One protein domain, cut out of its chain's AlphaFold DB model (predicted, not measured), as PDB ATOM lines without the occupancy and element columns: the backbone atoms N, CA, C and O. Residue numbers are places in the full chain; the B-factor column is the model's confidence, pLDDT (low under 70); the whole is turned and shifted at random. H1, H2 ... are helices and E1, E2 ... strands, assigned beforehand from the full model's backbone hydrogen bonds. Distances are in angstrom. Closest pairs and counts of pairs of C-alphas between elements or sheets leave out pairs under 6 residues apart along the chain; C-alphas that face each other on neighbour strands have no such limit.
ATOM      1  N   PHE A  30      -4.030  23.183  29.202       39.34
ATOM      2  CA  PHE A  30      -5.011  23.925  29.975       39.34
ATOM      3  C   PHE A  30      -6.400  23.687  29.392       39.34
ATOM      4  O   PHE A  30      -6.613  23.716  28.177       39.34
ATOM      5  N   VAL A  31      -7.357  23.467  30.287       35.06
ATOM      6  CA  VAL A  31      -8.777  23.418  29.955       35.06
ATOM      7  C   VAL A  31      -9.353  24.777  30.299       35.06
ATOM      8  O   VAL A  31      -9.343  25.188  31.460       35.06
ATOM      9  N   ARG A  32      -9.853  25.495  29.294       40.56
ATOM     10  CA  ARG A  32     -10.512  26.778  29.517       40.56
ATOM     11  C   ARG A  32     -11.980  26.694  29.171       40.56
ATOM     12  O   ARG A  32     -12.346  26.337  28.053       40.56
ATOM     13  N   ARG A  33     -12.813  27.075  30.135       32.62
ATOM     14  CA  ARG A  33     -14.244  27.251  29.923       32.62
ATOM     15  C   ARG A  33     -14.448  28.548  29.142       32.62
ATOM     16  O   ARG A  33     -14.177  29.629  29.661       32.62
ATOM     17  N   LEU A  34     -14.860  28.430  27.886       34.31
ATOM     18  CA  LEU A  34     -15.267  29.554  27.053       34.31
ATOM     19  C   LEU A  34     -16.793  29.594  27.020       34.31
ATOM     20  O   LEU A  34     -17.444  28.628  26.624       34.31
ATOM     21  N   TYR A  35     -17.354  30.729  27.424       37.34
ATOM     22  CA  TYR A  35     -18.744  31.059  27.136       37.34
ATOM     23  C   TYR A  35     -18.803  31.604  25.708       37.34
ATOM     24  O   TYR A  35     -18.845  32.809  25.492       37.34
ATOM     25  N   LEU A  36     -18.708  30.705  24.732       33.16
ATOM     26  CA  LEU A  36     -19.046  30.999  23.346       33.16
ATOM     27  C   LEU A  36     -20.482  30.532  23.163       33.16
ATOM     28  O   LEU A  36     -20.772  29.338  23.255       33.16
ATOM     29  N   SER A  37     -21.406  31.470  22.993       36.34
ATOM     30  CA  SER A  37     -22.760  31.086  22.634       36.34
ATOM     31  C   SER A  37     -22.699  30.591  21.187       36.34
ATOM     32  O   SER A  37     -22.241  31.320  20.320       36.34
ATOM     33  N   GLY A  38     -23.192  29.390  20.878       30.19
ATOM     34  CA  GLY A  38     -23.439  28.963  19.488       30.19
ATOM     35  C   GLY A  38     -24.564  29.758  18.799       30.19
ATOM     36  O   GLY A  38     -25.140  29.315  17.811       30.19
ATOM     37  N   THR A  39     -24.916  30.911  19.362       37.12
ATOM     38  CA  THR A  39     -25.854  31.895  18.850       37.12
ATOM     39  C   THR A  39     -25.052  33.133  18.469       37.12
ATOM     40  O   THR A  39     -23.970  33.361  18.989       37.12
ATOM     41  N   CYS A  40     -25.574  33.989  17.605       35.78
ATOM     42  CA  CYS A  40     -24.990  35.284  17.228       35.78
ATOM     43  C   CYS A  40     -24.820  36.291  18.402       35.78
ATOM     44  O   CYS A  40     -24.649  37.486  18.177       35.78
ATOM     45  N   LEU A  41     -24.861  35.812  19.652       51.25
ATOM     46  CA  LEU A  41     -24.727  36.510  20.925       51.25
ATOM     47  C   LEU A  41     -23.381  36.171  21.591       51.25
ATOM     48  O   LEU A  41     -23.338  35.741  22.739       51.25
ATOM     49  N   ASP A  42     -22.266  36.393  20.895       54.91
ATOM     50  CA  ASP A  42     -20.903  36.173  21.426       54.91
ATOM     51  C   ASP A  42     -20.508  37.123  22.579       54.91
ATOM     52  O   ASP A  42     -19.362  37.138  23.030       54.91
ATOM     53  N   SER A  43     -21.457  37.915  23.084       64.88
ATOM     54  CA  SER A  43     -21.253  38.914  24.122       64.88
ATOM     55  C   SER A  43     -22.328  38.872  25.207       64.88
ATOM     56  O   SER A  43     -23.525  39.025  24.940       64.88
ATOM     57  N   GLY A  44     -21.872  38.781  26.460       67.44
ATOM     58  CA  GLY A  44     -22.718  38.953  27.641       67.44
ATOM     59  C   GLY A  44     -23.298  40.365  27.773       67.44
ATOM     60  O   GLY A  44     -24.411  40.516  28.272       67.44
ATOM     61  N   LEU A  45     -22.602  41.393  27.274       75.44
ATOM     62  CA  LEU A  45     -23.115  42.765  27.254       75.44
ATOM     63  C   LEU A  45     -24.234  42.917  26.221       75.44
ATOM     64  O   LEU A  45     -25.259  43.530  26.510       75.44
ATOM     65  N   MET A  46     -24.085  42.310  25.041       74.06
ATOM     66  CA  MET A  46     -25.113  42.348  24.002       74.06
ATOM     67  C   MET A  46     -26.360  41.591  24.456       74.06
ATOM     68  O   MET A  46     -27.477  42.083  24.293       74.06
ATOM     69  N   ALA A  47     -26.171  40.442  25.113       72.25
ATOM     70  CA  ALA A  47     -27.256  39.723  25.765       72.25
ATOM     71  C   ALA A  47     -27.940  40.581  26.842       72.25
ATOM     72  O   ALA A  47     -29.168  40.626  26.876       72.25
ATOM     73  N   ALA A  48     -27.190  41.301  27.684       72.94
ATOM     74  CA  ALA A  48     -27.769  42.167  28.711       72.94
ATOM     75  C   ALA A  48     -28.658  43.273  28.117       72.94
ATOM     76  O   ALA A  48     -29.786  43.458  28.573       72.94
ATOM     77  N   VAL A  49     -28.200  43.940  27.052       76.56
ATOM     78  CA  VAL A  49     -28.990  44.982  26.374       76.56
ATOM     79  C   VAL A  49     -30.249  44.393  25.725       76.56
ATOM     80  O   VAL A  49     -31.338  44.935  25.907       76.56
ATOM     81  N   LEU A  50     -30.136  43.263  25.016       72.06
ATOM     82  CA  LEU A  50     -31.274  42.608  24.349       72.06
ATOM     83  C   LEU A  50     -32.320  42.056  25.319       72.06
ATOM     84  O   LEU A  50     -33.510  42.051  25.014       72.06
ATOM     85  N   THR A  51     -31.884  41.555  26.472       66.44
ATOM     86  CA  THR A  51     -32.768  40.920  27.462       66.44
ATOM     87  C   THR A  51     -33.410  41.910  28.422       66.44
ATOM     88  O   THR A  51     -34.158  41.503  29.306       66.44
ATOM     89  N   GLY A  52     -33.134  43.206  28.290       65.69
ATOM     90  CA  GLY A  52     -33.672  44.173  29.237       65.69
ATOM     91  C   GLY A  52     -32.994  44.132  30.610       65.69
ATOM     92  O   GLY A  52     -33.538  44.670  31.576       65.69
ATOM     93  N   LEU A  53     -31.852  43.446  30.739       67.12
ATOM     94  CA  LEU A  53     -31.126  43.378  32.000       67.12
ATOM     95  C   LEU A  53     -30.530  44.747  32.305       67.12
ATOM     96  O   LEU A  53     -29.856  45.347  31.472       67.12
ATOM     97  N   ASN A  54     -30.742  45.212  33.534       70.12
ATOM     98  CA  ASN A  54     -30.104  46.417  34.033       70.12
ATOM     99  C   ASN A  54     -28.570  46.275  33.938       70.12
ATOM    100  O   ASN A  54     -27.995  45.476  34.685       70.12
ATOM    101  N   PRO A  55     -27.892  47.049  33.070       69.44
ATOM    102  CA  PRO A  55     -26.458  46.897  32.864       69.44
ATOM    103  C   PRO A  55     -25.643  47.392  34.069       69.44
ATOM    104  O   PRO A  55     -24.499  46.978  34.231       69.44
ATOM    105  N   LEU A  56     -26.230  48.196  34.966       73.56
ATOM    106  CA  LEU A  56     -25.591  48.594  36.224       73.56
ATOM    107  C   LEU A  56     -25.316  47.409  37.148       73.56
ATOM    108  O   LEU A  56     -24.380  47.466  37.935       73.56
ATOM    109  N   ARG A  57     -26.086  46.318  37.032       74.00
ATOM    110  CA  ARG A  57     -25.877  45.098  37.833       74.00
ATOM    111  C   ARG A  57     -24.584  44.373  37.485       74.00
ATOM    112  O   ARG A  57     -24.182  43.465  38.199       74.00
ATOM    113  N   LEU A  58     -23.975  44.741  36.361       73.81
ATOM    114  CA  LEU A  58     -22.720  44.174  35.897       73.81
ATOM    115  C   LEU A  58     -21.520  45.011  36.354       73.81
ATOM    116  O   LEU A  58     -20.385  44.600  36.127       73.81
ATOM    117  N   LEU A  59     -21.752  46.183  36.960       79.56
ATOM    118  CA  LEU A  59     -20.701  47.121  37.338       79.56
ATOM    119  C   LEU A  59     -20.275  46.956  38.799       79.56
ATOM    120  O   LEU A  59     -21.083  46.687  39.685       79.56
ATOM    121  N   ALA A  60     -18.983  47.153  39.041       80.56
ATOM    122  CA  ALA A  60     -18.396  47.233  40.362       80.56
ATOM    123  C   ALA A  60     -18.896  48.477  41.137       80.56
ATOM    124  O   ALA A  60     -19.419  49.423  40.535       80.56
ATOM    125  N   PRO A  61     -18.762  48.487  42.479       71.50
ATOM    126  CA  PRO A  61     -19.214  49.591  43.323       71.50
ATOM    127  C   PRO A  61     -18.286  50.815  43.216       71.50
ATOM    128  O   PRO A  61     -17.440  51.026  44.072       71.50
ATOM    129  N   ASP A  62     -18.423  51.609  42.157       78.44
ATOM    130  CA  ASP A  62     -17.687  52.870  41.932       78.44
ATOM    131  C   ASP A  62     -18.160  53.585  40.652       78.44
ATOM    132  O   ASP A  62     -17.378  54.188  39.912       78.44
ATOM    133  N   VAL A  63     -19.462  53.522  40.364       85.94
ATOM    134  CA  VAL A  63     -20.013  54.068  39.118       85.94
ATOM    135  C   VAL A  63     -19.992  55.594  39.148       85.94
ATOM    136  O   VAL A  63     -20.549  56.221  40.051       85.94
ATOM    137  N   GLN A  64     -19.395  56.200  38.127       88.06
ATOM    138  CA  GLN A  64     -19.428  57.636  37.888       88.06
ATOM    139  C   GLN A  64     -20.555  58.004  36.929       88.06
ATOM    140  O   GLN A  64     -20.760  57.331  35.922       88.06
ATOM    141  N   VAL A  65     -21.256  59.103  37.210       88.62
ATOM    142  CA  VAL A  65     -22.352  59.614  36.373       88.62
ATOM    143  C   VAL A  65     -22.016  60.999  35.876       88.62
ATOM    144  O   VAL A  65     -21.790  61.910  36.669       88.62
ATOM    145  N   LYS A  66     -22.046  61.177  34.560       89.81
ATOM    146  CA  LYS A  66     -21.795  62.447  33.891       89.81
ATOM    147  C   LYS A  66     -22.958  62.796  32.969       89.81
ATOM    148  O   LYS A  66     -23.528  61.925  32.314       89.81
ATOM    149  N   LEU A  67     -23.299  64.080  32.892       85.94
ATOM    150  CA  LEU A  67     -24.229  64.571  31.878       85.94
ATOM    151  C   LEU A  67     -23.472  64.735  30.557       85.94
ATOM    152  O   LEU A  67     -22.414  65.365  30.515       85.94
ATOM    153  N   MET A  68     -24.012  64.164  29.489       87.19
ATOM    154  CA  MET A  68     -23.526  64.344  28.127       87.19
ATOM    155  C   MET A  68     -24.666  64.896  27.283       87.19
ATOM    156  O   MET A  68     -25.506  64.134  26.811       87.19
ATOM    157  N   GLU A  69     -24.696  66.218  27.112       84.75
ATOM    158  CA  GLU A  69     -25.776  66.920  26.409       84.75
ATOM    159  C   GLU A  69     -27.147  66.593  27.038       84.75
ATOM    160  O   GLU A  69     -27.393  66.940  28.191       84.75
ATOM    161  N   ALA A  70     -28.020  65.888  26.309       85.50
ATOM    162  CA  ALA A  70     -29.329  65.419  26.771       85.50
ATOM    163  C   ALA A  70     -29.327  63.962  27.280       85.50
ATOM    164  O   ALA A  70     -30.376  63.416  27.622       85.50
ATOM    165  N   LYS A  71     -28.163  63.307  27.308       90.19
ATOM    166  CA  LYS A  71     -27.982  61.911  27.719       90.19
ATOM    167  C   LYS A  71     -27.174  61.819  29.003       90.19
ATOM    168  O   LYS A  71     -26.512  62.766  29.431       90.19
ATOM    169  N   VAL A  72     -27.209  60.646  29.621       88.94
ATOM    170  CA  VAL A  72     -26.400  60.353  30.802       88.94
ATOM    171  C   VAL A  72     -25.339  59.329  30.446       88.94
ATOM    172  O   VAL A  72     -25.662  58.260  29.941       88.94
ATOM    173  N   LEU A  73     -24.081  59.648  30.729       92.25
ATOM    174  CA  LEU A  73     -22.977  58.705  30.665       92.25
ATOM    175  C   LEU A  73     -22.730  58.127  32.054       92.25
ATOM    176  O   LEU A  73     -22.508  58.861  33.015       92.25
ATOM    177  N   LEU A  74     -22.720  56.807  32.125       90.56
ATOM    178  CA  LEU A  74     -22.240  56.049  33.261       90.56
ATOM    179  C   LEU A  74     -20.874  55.474  32.912       90.56
ATOM    180  O   LEU A  74     -20.739  54.828  31.874       90.56
ATOM    181  N   THR A  75     -19.896  55.654  33.784       92.38
ATOM    182  CA  THR A  75     -18.579  55.030  33.658       92.38
ATOM    183  C   THR A  75     -18.327  54.175  34.885       92.38
ATOM    184  O   THR A  75     -18.502  54.634  36.009       92.38
ATOM    185  N   GLY A  76     -17.914  52.933  34.688       90.44
ATOM    186  CA  GLY A  76     -17.569  52.022  35.774       90.44
ATOM    187  C   GLY A  76     -16.657  50.911  35.282       90.44
ATOM    188  O   GLY A  76     -16.113  50.973  34.181       90.44
ATOM    189  N   ARG A  77     -16.490  49.869  36.087       87.75
ATOM    190  CA  ARG A  77     -15.776  48.647  35.693       87.75
ATOM    191  C   ARG A  77     -16.701  47.458  35.830       87.75
ATOM    192  O   ARG A  77     -17.541  47.473  36.718       87.75
ATOM    193  N   LEU A  78     -16.548  46.427  35.001       80.94
ATOM    194  CA  LEU A  78     -17.274  45.181  35.260       80.94
ATOM    195  C   LEU A  78     -16.843  44.568  36.593       80.94
ATOM    196  O   LEU A  78     -15.663  44.635  36.967       80.94
ATOM    197  N   MET A  79     -17.796  43.934  37.277       72.75
ATOM    198  CA  MET A  79     -17.501  43.166  38.479       72.75
ATOM    199  C   MET A  79     -16.428  42.091  38.193       72.75
ATOM    200  O   MET A  79     -16.360  41.568  37.077       72.75
ATOM    201  N   PRO A  80     -15.549  41.766  39.161       67.44
ATOM    202  CA  PRO A  80     -14.403  40.874  38.936       67.44
ATOM    203  C   PRO A  80     -14.777  39.447  38.518       67.44
ATOM    204  O   PRO A  80     -13.993  38.768  37.858       67.44
ATOM    205  N   ASP A  81     -15.963  38.995  38.917       64.88
ATOM    206  CA  ASP A  81     -16.564  37.700  38.596       64.88
ATOM    207  C   ASP A  81     -17.172  37.649  37.185       64.88
ATOM    208  O   ASP A  81     -17.422  36.565  36.655       64.88
ATOM    209  N   ILE A  82     -17.344  38.803  36.534       63.12
ATOM    210  CA  ILE A  82     -17.802  38.908  35.151       63.12
ATOM    211  C   ILE A  82     -16.580  39.039  34.239       63.12
ATOM    212  O   ILE A  82     -16.018  40.114  34.026       63.12
ATOM    213  N   THR A  83     -16.165  37.913  33.662       58.62
ATOM    214  CA  THR A  83     -15.091  37.885  32.664       58.62
ATOM    215  C   THR A  83     -15.645  38.042  31.256       58.62
ATOM    216  O   THR A  83     -16.498  37.255  30.841       58.62
ATOM    217  N   VAL A  84     -15.085  38.969  30.478       62.72
ATOM    218  CA  VAL A  84     -15.304  39.024  29.026       62.72
ATOM    219  C   VAL A  84     -14.051  38.477  28.343       62.72
ATOM    220  O   VAL A  84     -12.994  39.110  28.307       62.72
ATOM    221  N   GLY A  85     -14.109  37.224  27.885       60.16
ATOM    222  CA  GLY A  85     -12.941  36.518  27.349       60.16
ATOM    223  C   GLY A  85     -11.839  36.293  28.399       60.16
ATOM    224  O   GLY A  85     -12.048  35.590  29.384       60.16
ATOM    225  N   ARG A  86     -10.630  36.847  28.182       58.97
ATOM    226  CA  ARG A  86      -9.511  36.803  29.160       58.97
ATOM    227  C   ARG A  86      -9.480  38.011  30.101       58.97
ATOM    228  O   ARG A  86      -8.621  38.071  30.977       58.97
ATOM    229  N   TYR A  87     -10.345  38.988  29.873       63.19
ATOM    230  CA  TYR A  87     -10.220  40.315  30.444       63.19
ATOM    231  C   TYR A  87     -11.120  40.412  31.677       63.19
ATOM    232  O   TYR A  87     -12.339  40.498  31.564       63.19
ATOM    233  N   ALA A  88     -10.512  40.369  32.864       65.94
ATOM    234  CA  ALA A  88     -11.208  40.674  34.114       65.94
ATOM    235  C   ALA A  88     -11.464  42.185  34.219       65.94
ATOM    236  O   ALA A  88     -10.566  42.965  33.905       65.94
ATOM    237  N   SER A  89     -12.640  42.612  34.669       75.56
ATOM    238  CA  SER A  89     -12.942  44.022  34.981       75.56
ATOM    239  C   SER A  89     -12.548  45.053  33.902       75.56
ATOM    240  O   SER A  89     -11.793  45.984  34.205       75.56
ATOM    241  N   PRO A  90     -12.983  44.915  32.633       84.50
ATOM    242  CA  PRO A  90     -12.866  46.009  31.672       84.50
ATOM    243  C   PRO A  90     -13.587  47.267  32.173       84.50
ATOM    244  O   PRO A  90     -14.576  47.178  32.905       84.50
ATOM    245  N   GLU A  91     -13.089  48.435  31.764       90.06
ATOM    246  CA  GLU A  91     -13.822  49.690  31.934       90.06
ATOM    247  C   GLU A  91     -15.047  49.653  31.024       90.06
ATOM    248  O   GLU A  91     -14.941  49.254  29.864       90.06
ATOM    249  N   VAL A  92     -16.195  50.064  31.552       90.50
ATOM    250  CA  VAL A  92     -17.463  50.108  30.837       90.50
ATOM    251  C   VAL A  92     -18.015  51.521  30.856       90.50
ATOM    252  O   VAL A  92     -18.077  52.169  31.898       90.50
ATOM    253  N   GLN A  93     -18.459  51.967  29.690       93.12
ATOM    254  CA  GLN A  93     -19.149  53.223  29.470       93.12
ATOM    255  C   GLN A  93     -20.544  52.923  28.927       93.12
ATOM    256  O   GLN A  93     -20.683  52.275  27.890       93.12
ATOM    257  N   ILE A  94     -21.579  53.379  29.625       91.88
ATOM    258  CA  ILE A  94     -22.978  53.165  29.256       91.88
ATOM    259  C   ILE A  94     -23.631  54.523  29.051       91.88
ATOM    260  O   ILE A  94     -23.693  55.336  29.969       91.88
ATOM    261  N   VAL A  95     -24.152  54.764  27.855       92.50
ATOM    262  CA  VAL A  95     -24.926  55.961  27.534       92.50
ATOM    263  C   VAL A  95     -26.407  55.633  27.660       92.50
ATOM    264  O   VAL A  95     -26.908  54.755  26.960       92.50
ATOM    265  N   LEU A  96     -27.109  56.357  28.525       89.38
ATOM    266  CA  LEU A  96     -28.537  56.217  28.793       89.38
ATOM    267  C   LEU A  96     -29.322  57.400  28.221       89.38
ATOM    268  O   LEU A  96     -28.859  58.543  28.272       89.38
ATOM    269  N   ASP A  97     -30.530  57.129  27.725       89.00
ATOM    270  CA  ASP A  97     -31.450  58.141  27.194       89.00
ATOM    271  C   ASP A  97     -32.611  58.417  28.168       89.00
ATOM    272  O   ASP A  97     -33.532  57.598  28.267       89.00
ATOM    273  N   PRO A  98     -32.618  59.568  28.873       85.06
ATOM    274  CA  PRO A  98     -33.686  59.928  29.807       85.06
ATOM    275  C   PRO A  98     -35.084  59.944  29.173       85.06
ATOM    276  O   PRO A  98     -36.057  59.619  29.852       85.06
ATOM    277  N   THR A  99     -35.202  60.255  27.875       86.56
ATOM    278  CA  THR A  99     -36.496  60.289  27.163       86.56
ATOM    279  C   THR A  99     -37.103  58.897  26.980       86.56
ATOM    280  O   THR A  99     -38.307  58.767  26.777       86.56
ATOM    281  N   LYS A 100     -36.281  57.847  27.106       85.69
ATOM    282  CA  LYS A 100     -36.675  56.439  26.977       85.69
ATOM    283  C   LYS A 100     -36.669  55.712  28.317       85.69
ATOM    284  O   LYS A 100     -36.370  54.523  28.383       85.69
ATOM    285  N   GLY A 101     -36.930  56.439  29.405       78.44
ATOM    286  CA  GLY A 101     -36.855  55.884  30.757       78.44
ATOM    287  C   GLY A 101     -35.449  55.392  31.102       78.44
ATOM    288  O   GLY A 101     -35.307  54.408  31.824       78.44
ATOM    289  N   TYR A 102     -34.427  56.068  30.560       81.25
ATOM    290  CA  TYR A 102     -33.010  55.731  30.687       81.25
ATOM    291  C   TYR A 102     -32.627  54.354  30.134       81.25
ATOM    292  O   TYR A 102     -31.729  53.695  30.657       81.25
ATOM    293  N   ALA A 103     -33.268  53.922  29.053       83.62
ATOM    294  CA  ALA A 103     -32.810  52.751  28.323       83.62
ATOM    295  C   ALA A 103     -31.384  52.974  27.749       83.62
ATOM    296  O   ALA A 103     -31.044  54.098  27.348       83.62
ATOM    297  N   PRO A 104     -30.534  51.930  27.708       87.88
ATOM    298  CA  PRO A 104     -29.169  52.035  27.200       87.88
ATOM    299  C   PRO A 104     -29.141  52.206  25.677       87.88
ATOM    300  O   PRO A 104     -29.667  51.382  24.938       87.88
ATOM    301  N   VAL A 105     -28.485  53.266  25.205       91.19
ATOM    302  CA  VAL A 105     -28.280  53.564  23.777       91.19
ATOM    303  C   VAL A 105     -26.962  52.995  23.279       91.19
ATOM    304  O   VAL A 105     -26.885  52.463  22.174       91.19
ATOM    305  N   THR A 106     -25.918  53.118  24.094       92.69
ATOM    306  CA  THR A 106     -24.579  52.656  23.746       92.69
ATOM    307  C   THR A 106     -23.930  52.040  24.972       92.69
ATOM    308  O   THR A 106     -23.970  52.628  26.050       92.69
ATOM    309  N   VAL A 107     -23.317  50.874  24.808       90.69
ATOM    310  CA  VAL A 107     -22.494  50.219  25.826       90.69
ATOM    311  C   VAL A 107     -21.130  49.966  25.211       90.69
ATOM    312  O   VAL A 107     -21.029  49.319  24.175       90.69
ATOM    313  N   ARG A 108     -20.075  50.484  25.832       91.75
ATOM    314  CA  ARG A 108     -18.689  50.275  25.409       91.75
ATOM    315  C   ARG A 108     -17.918  49.634  26.539       91.75
ATOM    316  O   ARG A 108     -17.970  50.142  27.649       91.75
ATOM    317  N   ALA A 109     -17.177  48.575  26.257       89.50
ATOM    318  CA  ALA A 109     -16.254  47.964  27.199       89.50
ATOM    319  C   ALA A 109     -14.843  47.953  26.614       89.50
ATOM    320  O   ALA A 109     -14.659  47.613  25.447       89.50
ATOM    321  N   ARG A 110     -13.836  48.339  27.401       89.69
ATOM    322  CA  ARG A 110     -12.440  48.413  26.947       89.69
ATOM    323  C   ARG A 110     -11.471  47.883  27.994       89.69
ATOM    324  O   ARG A 110     -11.592  48.185  29.182       89.69
ATOM    325  N   LYS A 111     -10.479  47.111  27.540       87.06
ATOM    326  CA  LYS A 111      -9.311  46.711  28.338       87.06
ATOM    327  C   LYS A 111      -8.149  46.273  27.445       87.06
ATOM    328  O   LYS A 111      -8.183  45.183  26.884       87.06
ATOM    329  N   GLY A 112      -7.086  47.077  27.375       86.06
ATOM    330  CA  GLY A 112      -5.952  46.788  26.486       86.06
ATOM    331  C   GLY A 112      -6.426  46.637  25.037       86.06
ATOM    332  O   GLY A 112      -7.165  47.488  24.550       86.06
ATOM    333  N   ASP A 113      -6.079  45.522  24.393       83.69
ATOM    334  CA  ASP A 113      -6.458  45.232  22.998       83.69
ATOM    335  C   ASP A 113      -7.894  44.706  22.830       83.69
ATOM    336  O   ASP A 113      -8.308  44.358  21.723       83.69
ATOM    337  N   PHE A 114      -8.647  44.594  23.925       84.12
ATOM    338  CA  PHE A 114     -10.068  44.280  23.891       84.12
ATOM    339  C   PHE A 114     -10.888  45.565  23.839       84.12
ATOM    340  O   PHE A 114     -10.771  46.431  24.714       84.12
ATOM    341  N   SER A 115     -11.769  45.653  22.849       88.00
ATOM    342  CA  SER A 115     -12.806  46.675  22.781       88.00
ATOM    343  C   SER A 115     -14.094  46.048  22.295       88.00
ATOM    344  O   SER A 115     -14.123  45.384  21.266       88.00
ATOM    345  N   GLU A 116     -15.174  46.343  22.987       86.81
ATOM    346  CA  GLU A 116     -16.512  45.972  22.585       86.81
ATOM    347  C   GLU A 116     -17.397  47.212  22.591       86.81
ATOM    348  O   GLU A 116     -17.312  48.040  23.496       86.81
ATOM    349  N   GLU A 117     -18.226  47.360  21.571       91.06
ATOM    350  CA  GLU A 117     -19.194  48.438  21.462       91.06
ATOM    351  C   GLU A 117     -20.515  47.892  20.939       91.06
ATOM    352  O   GLU A 117     -20.567  47.241  19.898       91.06
ATOM    353  N   ILE A 118     -21.581  48.193  21.668       89.88
ATOM    354  CA  ILE A 118     -22.953  47.833  21.354       89.88
ATOM    355  C   ILE A 118     -23.742  49.125  21.235       89.88
ATOM    356  O   ILE A 118     -23.742  49.936  22.161       89.88
ATOM    357  N   THR A 119     -24.442  49.294  20.120       92.94
ATOM    358  CA  THR A 119     -25.249  50.479  19.839       92.94
ATOM    359  C   THR A 119     -26.650  50.059  19.434       92.94
ATOM    360  O   THR A 119     -26.827  49.263  18.512       92.94
ATOM    361  N   VAL A 120     -27.651  50.618  20.109       91.06
ATOM    362  CA  VAL A 120     -29.056  50.482  19.724       91.06
ATOM    363  C   VAL A 120     -29.350  51.495  18.625       91.06
ATOM    364  O   VAL A 120     -29.207  52.700  18.839       91.06
ATOM    365  N   THR A 121     -29.732  51.013  17.444       91.19
ATOM    366  CA  THR A 121     -30.032  51.870  16.287       91.19
ATOM    367  C   THR A 121     -31.517  52.173  16.173       91.19
ATOM    368  O   THR A 121     -31.865  53.312  15.883       91.19
ATOM    369  N   ASP A 122     -32.373  51.198  16.488       88.56
ATOM    370  CA  ASP A 122     -33.827  51.344  16.406       88.56
ATOM    371  C   ASP A 122     -34.504  50.931  17.708       88.56
ATOM    372  O   ASP A 122     -34.024  50.057  18.437       88.56
ATOM    373  N   TRP A 123     -35.665  51.528  17.964       88.44
ATOM    374  CA  TRP A 123     -36.441  51.343  19.181       88.44
ATOM    375  C   TRP A 123     -37.889  51.000  18.860       88.44
ATOM    376  O   TRP A 123     -38.476  51.558  17.936       88.44
ATOM    377  N   LYS A 124     -38.485  50.149  19.693       83.12
ATOM    378  CA  LYS A 124     -39.912  49.839  19.674       83.12
ATOM    379  C   LYS A 124     -40.503  50.095  21.051       83.12
ATOM    380  O   LYS A 124     -39.978  49.604  22.050       83.12
ATOM    381  N   GLU A 125     -41.605  50.830  21.107       84.25
ATOM    382  CA  GLU A 125     -42.389  50.948  22.332       84.25
ATOM    383  C   GLU A 125     -43.332  49.746  22.462       84.25
ATOM    384  O   GLU A 125     -44.045  49.381  21.524       84.25
ATOM    385  N   PHE A 126     -43.318  49.102  23.626       75.62
ATOM    386  CA  PHE A 126     -44.195  47.984  23.949       75.62
ATOM    387  C   PHE A 126     -44.617  48.081  25.415       75.62
ATOM    388  O   PHE A 126     -43.767  48.149  26.301       75.62
ATOM    389  N   ALA A 127     -45.927  48.118  25.673       74.44
ATOM    390  CA  ALA A 127     -46.500  48.260  27.018       74.44
ATOM    391  C   ALA A 127     -45.936  49.457  27.830       74.44
ATOM    392  O   ALA A 127     -45.749  49.368  29.046       74.44
ATOM    393  N   GLY A 128     -45.654  50.581  27.156       75.38
ATOM    394  CA  GLY A 128     -45.092  51.791  27.772       75.38
ATOM    395  C   GLY A 128     -43.606  51.686  28.136       75.38
ATOM    396  O   GLY A 128     -43.115  52.467  28.951       75.38
ATOM    397  N   ILE A 129     -42.893  50.699  27.586       75.50
ATOM    398  CA  ILE A 129     -41.452  50.509  27.761       75.50
ATOM    399  C   ILE A 129     -40.771  50.586  26.400       75.50
ATOM    400  O   ILE A 129     -41.213  49.975  25.426       75.50
ATOM    401  N   TRP A 130     -39.650  51.298  26.356       82.75
ATOM    402  CA  TRP A 130     -38.776  51.341  25.193       82.75
ATOM    403  C   TRP A 130     -37.868  50.116  25.160       82.75
ATOM    404  O   TRP A 130     -37.052  49.910  26.061       82.75
ATOM    405  N   ILE A 131     -38.010  49.310  24.112       82.62
ATOM    406  CA  ILE A 131     -37.230  48.093  23.888       82.62
ATOM    407  C   ILE A 131     -36.336  48.300  22.657       82.62
ATOM    408  O   ILE A 131     -36.821  48.792  21.631       82.62
ATOM    409  N   PRO A 132     -35.045  47.926  22.716       84.56
ATOM    410  CA  PRO A 132     -34.174  47.916  21.545       84.56
ATOM    411  C   PRO A 132     -34.735  47.010  20.440       84.56
ATOM    412  O   PRO A 132     -34.887  45.807  20.641       84.56
ATOM    413  N   GLN A 133     -35.033  47.571  19.268       82.56
ATOM    414  CA  GLN A 133     -35.507  46.809  18.111       82.56
ATOM    415  C   GLN A 133     -34.348  46.319  17.248       82.56
ATOM    416  O   GLN A 133     -34.355  45.171  16.809       82.56
ATOM    417  N   THR A 134     -33.349  47.168  17.028       83.69
ATOM    418  CA  THR A 134     -32.163  46.824  16.243       83.69
ATOM    419  C   THR A 134     -30.926  47.213  17.034       83.69
ATOM    420  O   THR A 134     -30.824  48.333  17.540       83.69
ATOM    421  N   ILE A 135     -29.986  46.279  17.152       84.88
ATOM    422  CA  ILE A 135     -28.725  46.470  17.860       84.88
ATOM    423  C   ILE A 135     -27.575  46.073  16.953       84.88
ATOM    424  O   ILE A 135     -27.599  45.012  16.331       84.88
ATOM    425  N   ARG A 136     -26.536  46.902  16.935       86.94
ATOM    426  CA  ARG A 136     -25.261  46.609  16.288       86.94
ATOM    427  C   ARG A 136     -24.191  46.396  17.339       86.94
ATOM    428  O   ARG A 136     -23.986  47.257  18.191       86.94
ATOM    429  N   GLY A 137     -23.518  45.259  17.263       85.88
ATOM    430  CA  GLY A 137     -22.357  44.929  18.070       85.88
ATOM    431  C   GLY A 137     -21.086  44.997  17.234       85.88
ATOM    432  O   GLY A 137     -21.048  44.599  16.068       85.88
ATOM    433  N   SER A 138     -20.018  45.489  17.838       86.25
ATOM    434  CA  SER A 138     -18.668  45.358  17.317       86.25
ATOM    435  C   SER A 138     -17.747  44.904  18.433       86.25
ATOM    436  O   SER A 138     -17.767  45.445  19.535       86.25
ATOM    437  N   LEU A 139     -16.953  43.886  18.140       83.56
ATOM    438  CA  LEU A 139     -16.040  43.261  19.075       83.56
ATOM    439  C   LEU A 139     -14.668  43.196  18.415       83.56
ATOM    440  O   LEU A 139     -14.506  42.605  17.352       83.56
ATOM    441  N   SER A 140     -13.684  43.819  19.044       83.50
ATOM    442  CA  SER A 140     -12.280  43.759  18.667       83.50
ATOM    443  C   SER A 140     -11.540  42.998  19.756       83.50
ATOM    444  O   SER A 140     -11.525  43.429  20.910       83.50
ATOM    445  N   ILE A 141     -10.941  41.865  19.395       77.50
ATOM    446  CA  ILE A 141     -10.094  41.071  20.284       77.50
ATOM    447  C   ILE A 141      -8.738  40.942  19.606       77.50
ATOM    448  O   ILE A 141      -8.636  40.361  18.525       77.50
ATOM    449  N   TYR A 142      -7.696  41.468  20.248       70.94
ATOM    450  CA  TYR A 142      -6.384  41.645  19.623       70.94
ATOM    451  C   TYR A 142      -6.458  42.598  18.413       70.94
ATOM    452  O   TYR A 142      -7.526  42.948  17.908       70.94
ATOM    453  N   THR A 143      -5.307  43.021  17.898       69.25
ATOM    454  CA  THR A 143      -5.231  43.850  16.680       69.25
ATOM    455  C   THR A 143      -5.757  43.146  15.420       69.25
ATOM    456  O   THR A 143      -5.938  43.797  14.393       69.25
ATOM    457  N   LEU A 144      -6.028  41.838  15.488       70.75
ATOM    458  CA  LEU A 144      -6.273  40.978  14.330       70.75
ATOM    459  C   LEU A 144      -7.729  40.519  14.169       70.75
ATOM    460  O   LEU A 144      -8.141  40.254  13.042       70.75
ATOM    461  N   MET A 145      -8.522  40.427  15.242       73.56
ATOM    462  CA  MET A 145      -9.891  39.909  15.153       73.56
ATOM    463  C   MET A 145     -10.911  41.020  15.384       73.56
ATOM    464  O   MET A 145     -10.981  41.598  16.468       73.56
ATOM    465  N   LYS A 146     -11.734  41.284  14.366       81.06
ATOM    466  CA  LYS A 146     -12.887  42.185  14.447       81.06
ATOM    467  C   LYS A 146     -14.145  41.436  14.032       81.06
ATOM    468  O   LYS A 146     -14.269  41.029  12.883       81.06
ATOM    469  N   ILE A 147     -15.077  41.291  14.962       80.19
ATOM    470  CA  ILE A 147     -16.403  40.725  14.733       80.19
ATOM    471  C   ILE A 147     -17.399  41.879  14.705       80.19
ATOM    472  O   ILE A 147     -17.335  42.796  15.526       80.19
ATOM    473  N   ARG A 148     -18.319  41.846  13.744       83.00
ATOM    474  CA  ARG A 148     -19.474  42.741  13.694       83.00
ATOM    475  C   ARG A 148     -20.730  41.890  13.683       83.00
ATOM    476  O   ARG A 148     -20.804  40.925  12.928       83.00
ATOM    477  N   SER A 149     -21.693  42.258  14.509       80.19
ATOM    478  CA  SER A 149     -22.983  41.595  14.611       80.19
ATOM    479  C   SER A 149     -24.099  42.623  14.482       80.19
ATOM    480  O   SER A 149     -23.978  43.769  14.915       80.19
ATOM    481  N   GLU A 150     -25.203  42.207  13.880       83.00
ATOM    482  CA  GLU A 150     -26.452  42.955  13.893       83.00
ATOM    483  C   GLU A 150     -27.548  42.007  14.370       83.00
ATOM    484  O   GLU A 150     -27.648  40.866  13.917       83.00
ATOM    485  N   CYS A 151     -28.330  42.460  15.341       79.44
ATOM    486  CA  CYS A 151     -29.443  41.724  15.915       79.44
ATOM    487  C   CYS A 151     -30.715  42.541  15.718       79.44
ATOM    488  O   CYS A 151     -30.767  43.706  16.112       79.44
ATOM    489  N   GLN A 152     -31.744  41.910  15.155       77.00
ATOM    490  CA  GLN A 152     -33.054  42.519  14.965       77.00
ATOM    491  C   GLN A 152     -34.126  41.742  15.733       77.00
ATOM    492  O   GLN A 152     -34.241  40.516  15.644       77.00
ATOM    493  N   LEU A 153     -34.934  42.477  16.484       74.50
ATOM    494  CA  LEU A 153     -36.059  41.977  17.252       74.50
ATOM    495  C   LEU A 153     -37.218  41.629  16.313       74.50
ATOM    496  O   LEU A 153     -37.832  42.511  15.714       74.50
ATOM    497  N   LYS A 154     -37.540  40.336  16.202       74.19
ATOM    498  CA  LYS A 154     -38.654  39.859  15.363       74.19
ATOM    499  C   LYS A 154     -40.016  39.995  16.042       74.19
ATOM    500  O   LYS A 154     -40.978  40.427  15.417       74.19
ATOM    501  N   SER A 155     -40.104  39.619  17.313       70.06
ATOM    502  CA  SER A 155     -41.336  39.675  18.098       70.06
ATOM    503  C   SER A 155     -41.025  39.979  19.558       70.06
ATOM    504  O   SER A 155     -39.921  39.716  20.039       70.06
ATOM    505  N   VAL A 156     -42.010  40.555  20.242       69.50
ATOM    506  CA  VAL A 156     -41.992  40.789  21.687       69.50
ATOM    507  C   VAL A 156     -43.221  40.116  22.253       69.50
ATOM    508  O   VAL A 156     -44.328  40.367  21.780       69.50
ATOM    509  N   GLU A 157     -43.007  39.277  23.252       67.94
ATOM    510  CA  GLU A 157     -44.064  38.626  24.008       67.94
ATOM    511  C   GLU A 157     -43.856  38.956  25.480       67.94
ATOM    512  O   GLU A 157     -42.729  38.960  25.985       67.94
ATOM    513  N   GLU A 158     -44.947  39.266  26.171       64.00
ATOM    514  CA  GLU A 158     -44.907  39.503  27.604       64.00
ATOM    515  C   GLU A 158     -44.778  38.157  28.318       64.00
ATOM    516  O   GLU A 158     -45.737  37.398  28.432       64.00
ATOM    517  N   SER A 159     -43.578  37.839  28.801       60.12
ATOM    518  CA  SER A 159     -43.365  36.642  29.623       60.12
ATOM    519  C   SER A 159     -43.538  36.906  31.121       60.12
ATOM    520  O   SER A 159     -43.536  35.968  31.915       60.12
ATOM    521  N   SER A 160     -43.674  38.171  31.528       58.66
ATOM    522  CA  SER A 160     -43.926  38.583  32.909       58.66
ATOM    523  C   SER A 160     -44.577  39.964  32.957       58.66
ATOM    524  O   SER A 160     -44.183  40.853  32.210       58.66
ATOM    525  N   LYS A 161     -45.477  40.170  33.928       57.09
ATOM    526  CA  LYS A 161     -46.083  41.480  34.244       57.09
ATOM    527  C   LYS A 161     -45.096  42.478  34.871       57.09
ATOM    528  O   LYS A 161     -45.428  43.643  35.088       57.09
ATOM    529  N   SER A 162     -43.897  42.025  35.241       54.56
ATOM    530  CA  SER A 162     -42.856  42.867  35.835       54.56
ATOM    531  C   SER A 162     -42.073  43.614  34.753       54.56
ATOM    532  O   SER A 162     -41.438  42.982  33.909       54.56
ATOM    533  N   ARG A 163     -42.066  44.949  34.818       56.66
ATOM    534  CA  ARG A 163     -41.313  45.816  33.895       56.66
ATOM    535  C   ARG A 163     -39.792  45.581  34.012       56.66
ATOM    536  O   ARG A 163     -39.349  45.208  35.096       56.66
ATOM    537  N   PRO A 164     -38.983  45.814  32.957       55.44
ATOM    538  CA  PRO A 164     -37.527  45.866  33.065       55.44
ATOM    539  C   PRO A 164     -37.119  47.042  33.947       55.44
ATOM    540  O   PRO A 164     -37.631  48.153  33.798       55.44
ATOM    541  N   GLU A 165     -36.203  46.808  34.878       61.69
ATOM    542  CA  GLU A 165     -35.858  47.794  35.900       61.69
ATOM    543  C   GLU A 165     -34.402  48.198  35.771       61.69
ATOM    544  O   GLU A 165     -33.551  47.747  36.536       61.69
ATOM    545  N   TRP A 166     -34.133  49.089  34.816       60.53
ATOM    546  CA  TRP A 166     -32.799  49.586  34.464       60.53
ATOM    547  C   TRP A 166     -32.023  50.263  35.611       60.53
ATOM    548  O   TRP A 166     -30.859  50.583  35.432       60.53
ATOM    549  N   PHE A 167     -32.629  50.470  36.788       60.00
ATOM    550  CA  PHE A 167     -31.989  51.114  37.947       60.00
ATOM    551  C   PHE A 167     -32.256  50.450  39.300       60.00
ATOM    552  O   PHE A 167     -31.943  51.028  40.341       60.00
ATOM    553  N   LYS A 168     -32.825  49.241  39.349       53.69
ATOM    554  CA  LYS A 168     -32.881  48.524  40.627       53.69
ATOM    555  C   LYS A 168     -31.508  47.953  40.934       53.69
ATOM    556  O   LYS A 168     -31.184  46.914  40.384       53.69
ATOM    557  N   ASP A 169     -30.733  48.654  41.759       60.53
ATOM    558  CA  ASP A 169     -29.817  48.079  42.752       60.53
ATOM    559  C   ASP A 169     -29.231  49.186  43.649       60.53
ATOM    560  O   ASP A 169     -29.094  50.333  43.227       60.53
ATOM    561  N   ARG A 170     -28.922  48.852  44.914       65.75
ATOM    562  CA  ARG A 170     -28.341  49.765  45.926       65.75
ATOM    563  C   ARG A 170     -26.864  50.051  45.620       65.75
ATOM    564  O   ARG A 170     -25.985  49.746  46.422       65.75
ATOM    565  N   ILE A 171     -26.598  50.587  44.439       72.44
ATOM    566  CA  ILE A 171     -25.251  50.875  43.955       72.44
ATOM    567  C   ILE A 171     -24.839  52.246  44.480       72.44
ATOM    568  O   ILE A 171     -25.622  53.196  44.434       72.44
ATOM    569  N   VAL A 172     -23.617  52.337  45.000       80.94
ATOM    570  CA  VAL A 172     -23.010  53.619  45.355       80.94
ATOM    571  C   VAL A 172     -22.537  54.286  44.073       80.94
ATOM    572  O   VAL A 172     -21.800  53.696  43.283       80.94
ATOM    573  N   VAL A 173     -22.992  55.512  43.871       84.25
ATOM    574  CA  VAL A 173     -22.798  56.280  42.652       84.25
ATOM    575  C   VAL A 173     -22.111  57.597  42.993       84.25
ATOM    576  O   VAL A 173     -22.542  58.296  43.911       84.25
ATOM    577  N   LYS A 174     -21.063  57.943  42.238       88.88
ATOM    578  CA  LYS A 174     -20.431  59.266  42.245       88.88
ATOM    579  C   LYS A 174     -20.981  60.095  41.092       88.88
ATOM    580  O   LYS A 174     -20.656  59.866  39.931       88.88
ATOM    581  N   ASP A 175     -21.802  61.082  41.402       86.88
ATOM    582  CA  ASP A 175     -22.472  61.899  40.399       86.88
ATOM    583  C   ASP A 175     -21.775  63.243  40.217       86.88
ATOM    584  O   ASP A 175     -21.765  64.092  41.107       86.88
ATOM    585  N   VAL A 176     -21.181  63.428  39.041       89.12
ATOM    586  CA  VAL A 176     -20.399  64.616  38.682       89.12
ATOM    587  C   VAL A 176     -21.184  65.561  37.770       89.12
ATOM    588  O   VAL A 176     -20.602  66.449  37.150       89.12
ATOM    589  N   ARG A 177     -22.518  65.417  37.679       86.38
ATOM    590  CA  ARG A 177     -23.373  66.322  36.884       86.38
ATOM    591  C   ARG A 177     -23.321  67.782  37.356       86.38
ATOM    592  O   ARG A 177     -23.596  68.667  36.557       86.38
ATOM    593  N   LEU A 178     -22.934  68.032  38.612       87.44
ATOM    594  CA  LEU A 178     -22.708  69.371  39.187       87.44
ATOM    595  C   LEU A 178     -21.224  69.804  39.200       87.44
ATOM    596  O   LEU A 178     -20.876  70.794  39.848       87.44
ATOM    597  N   GLY A 179     -20.340  69.066  38.525       86.12
ATOM    598  CA  GLY A 179     -18.888  69.253  38.595       86.12
ATOM    599  C   GLY A 179     -18.233  68.509  39.765       86.12
ATOM    600  O   GLY A 179     -18.900  67.822  40.536       86.12
ATOM    601  N   GLU A 180     -16.910  68.629  39.872       86.31
ATOM    602  CA  GLU A 180     -16.119  68.022  40.952       86.31
ATOM    603  C   GLU A 180     -16.034  68.955  42.187       86.31
ATOM    604  O   GLU A 180     -16.092  70.179  42.023       86.31
ATOM    605  N   PRO A 181     -15.897  68.421  43.421       83.19
ATOM    606  CA  PRO A 181     -16.065  67.012  43.784       83.19
ATOM    607  C   PRO A 181     -17.523  66.555  43.582       83.19
ATOM    608  O   PRO A 181     -18.458  67.270  43.946       83.19
ATOM    609  N   GLY A 182     -17.712  65.396  42.944       85.94
ATOM    610  CA  GLY A 182     -19.045  64.830  42.687       85.94
ATOM    611  C   GLY A 182     -19.801  64.418  43.960       85.94
ATOM    612  O   GLY A 182     -19.194  64.152  44.992       85.94
ATOM    613  N   VAL A 183     -21.129  64.310  43.868       89.44
ATOM    614  CA  VAL A 183     -22.012  63.918  44.980       89.44
ATOM    615  C   VAL A 183     -22.097  62.396  45.068       89.44
ATOM    616  O   VAL A 183     -22.474  61.735  44.099       89.44
ATOM    617  N   LEU A 184     -21.789  61.833  46.236       88.94
ATOM    618  CA  LEU A 184     -21.923  60.395  46.490       88.94
ATOM    619  C   LEU A 184     -23.323  60.057  47.017       88.94
ATOM    620  O   LEU A 184     -23.749  60.610  48.029       88.94
ATOM    621  N   TYR A 185     -24.036  59.124  46.384       86.88
ATOM    622  CA  TYR A 185     -25.310  58.614  46.902       86.88
ATOM    623  C   TYR A 185     -25.551  57.151  46.529       86.88
ATOM    624  O   TYR A 185     -24.931  56.604  45.621       86.88
ATOM    625  N   ILE A 186     -26.484  56.513  47.238       83.62
ATOM    626  CA  ILE A 186     -26.996  55.193  46.865       83.62
ATOM    627  C   ILE A 186     -28.135  55.394  45.873       83.62
ATOM    628  O   ILE A 186     -29.131  56.050  46.195       83.62
ATOM    629  N   LEU A 187     -27.993  54.824  44.680       78.75
ATOM    630  CA  LEU A 187     -29.021  54.866  43.652       78.75
ATOM    631  C   LEU A 187     -30.311  54.208  44.167       78.75
ATOM    632  O   LEU A 187     -30.311  53.076  44.657       78.75
ATOM    633  N   LYS A 188     -31.418  54.951  44.082       74.00
ATOM    634  CA  LYS A 188     -32.749  54.486  44.484       74.00
ATOM    635  C   LYS A 188     -33.552  54.028  43.270       74.00
ATOM    636  O   LYS A 188     -33.226  54.335  42.128       74.00
ATOM    637  N   LYS A 189     -34.652  53.316  43.536       65.19
ATOM    638  CA  LYS A 189     -35.552  52.777  42.503       65.19
ATOM    639  C   LYS A 189     -36.158  53.855  41.602       65.19
ATOM    640  O   LYS A 189     -36.537  53.538  40.482       65.19
ATOM    641  N   GLU A 190     -36.255  55.093  42.086       67.31
ATOM    642  CA  GLU A 190     -36.810  56.216  41.325       67.31
ATOM    643  C   GLU A 190     -35.895  56.693  40.176       67.31
ATOM    644  O   GLU A 190     -36.298  57.550  39.394       67.31
ATOM    645  N   GLY A 191     -34.688  56.127  40.045       73.19
ATOM    646  CA  GLY A 191     -33.714  56.493  39.021       73.19
ATOM    647  C   GLY A 191     -32.724  57.546  39.510       73.19
ATOM    648  O   GLY A 191     -32.452  57.675  40.707       73.19
ATOM    649  N   LEU A 192     -32.142  58.286  38.566       83.00
ATOM    650  CA  LEU A 192     -31.167  59.322  38.887       83.00
ATOM    651  C   LEU A 192     -31.860  60.535  39.533       83.00
ATOM    652  O   LEU A 192     -32.857  61.022  38.996       83.00
ATOM    653  N   PRO A 193     -31.328  61.082  40.643       86.19
ATOM    654  CA  PRO A 193     -31.874  62.278  41.271       86.19
ATOM    655  C   PRO A 193     -31.855  63.469  40.305       86.19
ATOM    656  O   PRO A 193     -30.992  63.577  39.424       86.19
ATOM    657  N   SER A 194     -32.813  64.378  40.477       87.81
ATOM    658  CA  SER A 194     -32.861  65.625  39.714       87.81
ATOM    659  C   SER A 194     -31.714  66.559  40.111       87.81
ATOM    660  O   SER A 194     -31.161  66.451  41.206       87.81
ATOM    661  N   ILE A 195     -31.383  67.518  39.241       88.62
ATOM    662  CA  ILE A 195     -30.325  68.510  39.500       88.62
ATOM    663  C   ILE A 195     -30.580  69.276  40.809       88.62
ATOM    664  O   ILE A 195     -29.677  69.396  41.629       88.62
ATOM    665  N   ARG A 196     -31.828  69.687  41.081       89.62
ATOM    666  CA  ARG A 196     -32.200  70.369  42.338       89.62
ATOM    667  C   ARG A 196     -31.966  69.500  43.578       89.62
ATOM    668  O   ARG A 196     -31.560  69.998  44.624       89.62
ATOM    669  N   VAL A 197     -32.235  68.198  43.474       90.50
ATOM    670  CA  VAL A 197     -31.983  67.248  44.568       90.50
ATOM    671  C   VAL A 197     -30.480  67.053  44.769       90.50
ATOM    672  O   VAL A 197     -30.029  67.043  45.909       90.50
ATOM    673  N   LEU A 198     -29.702  66.967  43.685       90.88
ATOM    674  CA  LEU A 198     -28.241  66.906  43.760       90.88
ATOM    675  C   LEU A 198     -27.638  68.155  44.411       90.88
ATOM    676  O   LEU A 198     -26.727  68.028  45.221       90.88
ATOM    677  N   GLU A 199     -28.147  69.350  44.100       91.12
ATOM    678  CA  GLU A 199     -27.681  70.599  44.717       91.12
ATOM    679  C   GLU A 199     -27.908  70.583  46.228       91.12
ATOM    680  O   GLU A 199     -27.015  70.946  46.995       91.12
ATOM    681  N   LYS A 200     -29.082  70.106  46.663       92.50
ATOM    682  CA  LYS A 200     -29.395  69.932  48.083       92.50
ATOM    683  C   LYS A 200     -28.459  68.914  48.743       92.50
ATOM    684  O   LYS A 200     -27.894  69.214  49.787       92.50
ATOM    685  N   MET A 201     -28.244  67.757  48.115       91.75
ATOM    686  CA  MET A 201     -27.325  66.728  48.623       91.75
ATOM    687  C   MET A 201     -25.887  67.242  48.741       91.75
ATOM    688  O   MET A 201     -25.214  66.932  49.718       91.75
ATOM    689  N   ARG A 202     -25.423  68.050  47.778       90.38
ATOM    690  CA  ARG A 202     -24.090  68.662  47.823       90.38
ATOM    691  C   ARG A 202     -23.949  69.614  49.007       90.38
ATOM    692  O   ARG A 202     -22.942  69.562  49.699       90.38
ATOM    693  N   ARG A 203     -24.959  70.454  49.261       88.94
ATOM    694  CA  ARG A 203     -24.969  71.353  50.429       88.94
ATOM    695  C   ARG A 203     -24.920  70.563  51.734       88.94
ATOM    696  O   ARG A 203     -24.052  70.823  52.551       88.94
ATOM    697  N   GLU A 204     -25.763  69.539  51.871       88.94
ATOM    698  CA  GLU A 204     -25.776  68.671  53.057       88.94
ATOM    699  C   GLU A 204     -24.445  67.926  53.266       88.94
ATOM    700  O   GLU A 204     -24.041  67.695  54.404       88.94
ATOM    701  N   GLN A 205     -23.757  67.523  52.190       87.44
ATOM    702  CA  GLN A 205     -22.435  66.893  52.276       87.44
ATOM    703  C   GLN A 205     -21.366  67.886  52.723       87.44
ATOM    704  O   GLN A 205     -20.636  67.586  53.664       87.44
ATOM    705  N   ASN A 206     -21.330  69.075  52.121       85.62
ATOM    706  CA  ASN A 206     -20.400  70.132  52.511       85.62
ATOM    707  C   ASN A 206     -20.608  70.548  53.975       85.62
ATOM    708  O   ASN A 206     -19.643  70.632  54.723       85.62
ATOM    709  N   GLU A 207     -21.857  70.722  54.421       84.56
ATOM    710  CA  GLU A 207     -22.185  71.063  55.814       84.56
ATOM    711  C   GLU A 207     -21.732  69.976  56.800       84.56
ATOM    712  O   GLU A 207     -21.284  70.277  57.909       84.56
ATOM    713  N   ARG A 208     -21.822  68.695  56.414       79.94
ATOM    714  CA  ARG A 208     -21.322  67.572  57.226       79.94
ATOM    715  C   ARG A 208     -19.804  67.518  57.269       79.94
ATOM    716  O   ARG A 208     -19.263  67.216  58.328       79.94
ATOM    717  N   GLU A 209     -19.133  67.783  56.153       75.31
ATOM    718  CA  GLU A 209     -17.674  67.867  56.108       75.31
ATOM    719  C   GLU A 209     -17.178  69.047  56.948       75.31
ATOM    720  O   GLU A 209     -16.313  68.859  57.795       75.31
TER     721      GLU A 209
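Overview. This is residues 30 to 209 of the 245 residues of an uncharacterized protein of Armatimonadetes bacterium (UniProt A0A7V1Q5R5). One long, twisted sheet of nine strands makes the body, with the short helix H1 packed over one face at E6 and the helix H3 beyond the edge strand E10 at the other end of the sheet. Seven strands, E2 to E8, form a meander, each the antiparallel neighbour of the one before; a long link leads from E8 back to the hairpin of E9 and E10, which extends the sheet beside E2. The 180 printed residues hold, in order, E1 H1 H2 E2 E3 E4 E5 E6 E7 E8 E9 E10 H3; the sheet runs E8 E7 E6 E5 E4 E3 E2 E9 E10, mixed, and the class is mixed, helices and strands. The whole is compact, with a radius of gyration of the C-alphas of 17.5 A and spans of 55 by 42 by 28 A.

Arrangement. E1, residues 30 to 34, pairs with no named strand. H1, residues 44 to 50, is on the sheet at a height of 7.8 A, over E6, residues 114 to 126, and along it at 0 degrees on the local plane; their closest C-alphas, of Met 46 and Ile 118, are 6.5 A apart. H2, residues 55 to 58, only grazes the sheet; it touches H1 only at the corner, and only just, with 3 pairs of C-alphas within 8 A. E2, residues 63 to 68, and E3, residues 71 to 77, form a hairpin, with N 66 and O 73 2.8 A apart, within hydrogen-bond range. E6 and E7, residues 129 to 141, form another at 164 degrees, with N 117 and O 138 at 2.8 A. E9, residues 172 to 175, is parallel to E2 at 29 degrees, with N 174 and O 63 at 2.8 A. H3, residues 195 to 209, only grazes the sheet; the closest C-alphas of H3 and E10, residues 183 to 186, are those of Arg 202 and Val 183, 5.9 A apart. In H1 and H3 every O i to N i+4 pair is within hydrogen-bond range; H2 is too short for such a pair.

Along the chain. E1 begins at C-alpha 30, (-5.011, 23.925, 29.975). E4, residues 91 to 97, spans 20.1 A; E5, residues 103 to 111, 24.3 A; E6 34.3 A; E7 33.6 A; E8, residues 145 to 152, 23.3 A. E5 bends by 51 degrees at residue 106, E6 by 59 degrees at 122 and E7 by 60 degrees at 134. H3, 20.9 A long, ends at C-alpha 209, (-17.674, 67.867, 56.108).

Size, cuts and confidence. The two C-alphas farthest apart, of Phe 30 and Glu 207, are 56.4 A apart. The printed part has no cut; the links E3 to E4 and E8 to E9 are long. Mean pLDDT of the printed part is 76.7, with 46 residues under 70, among them 30 to 44, 80 to 88 and 156 to 170.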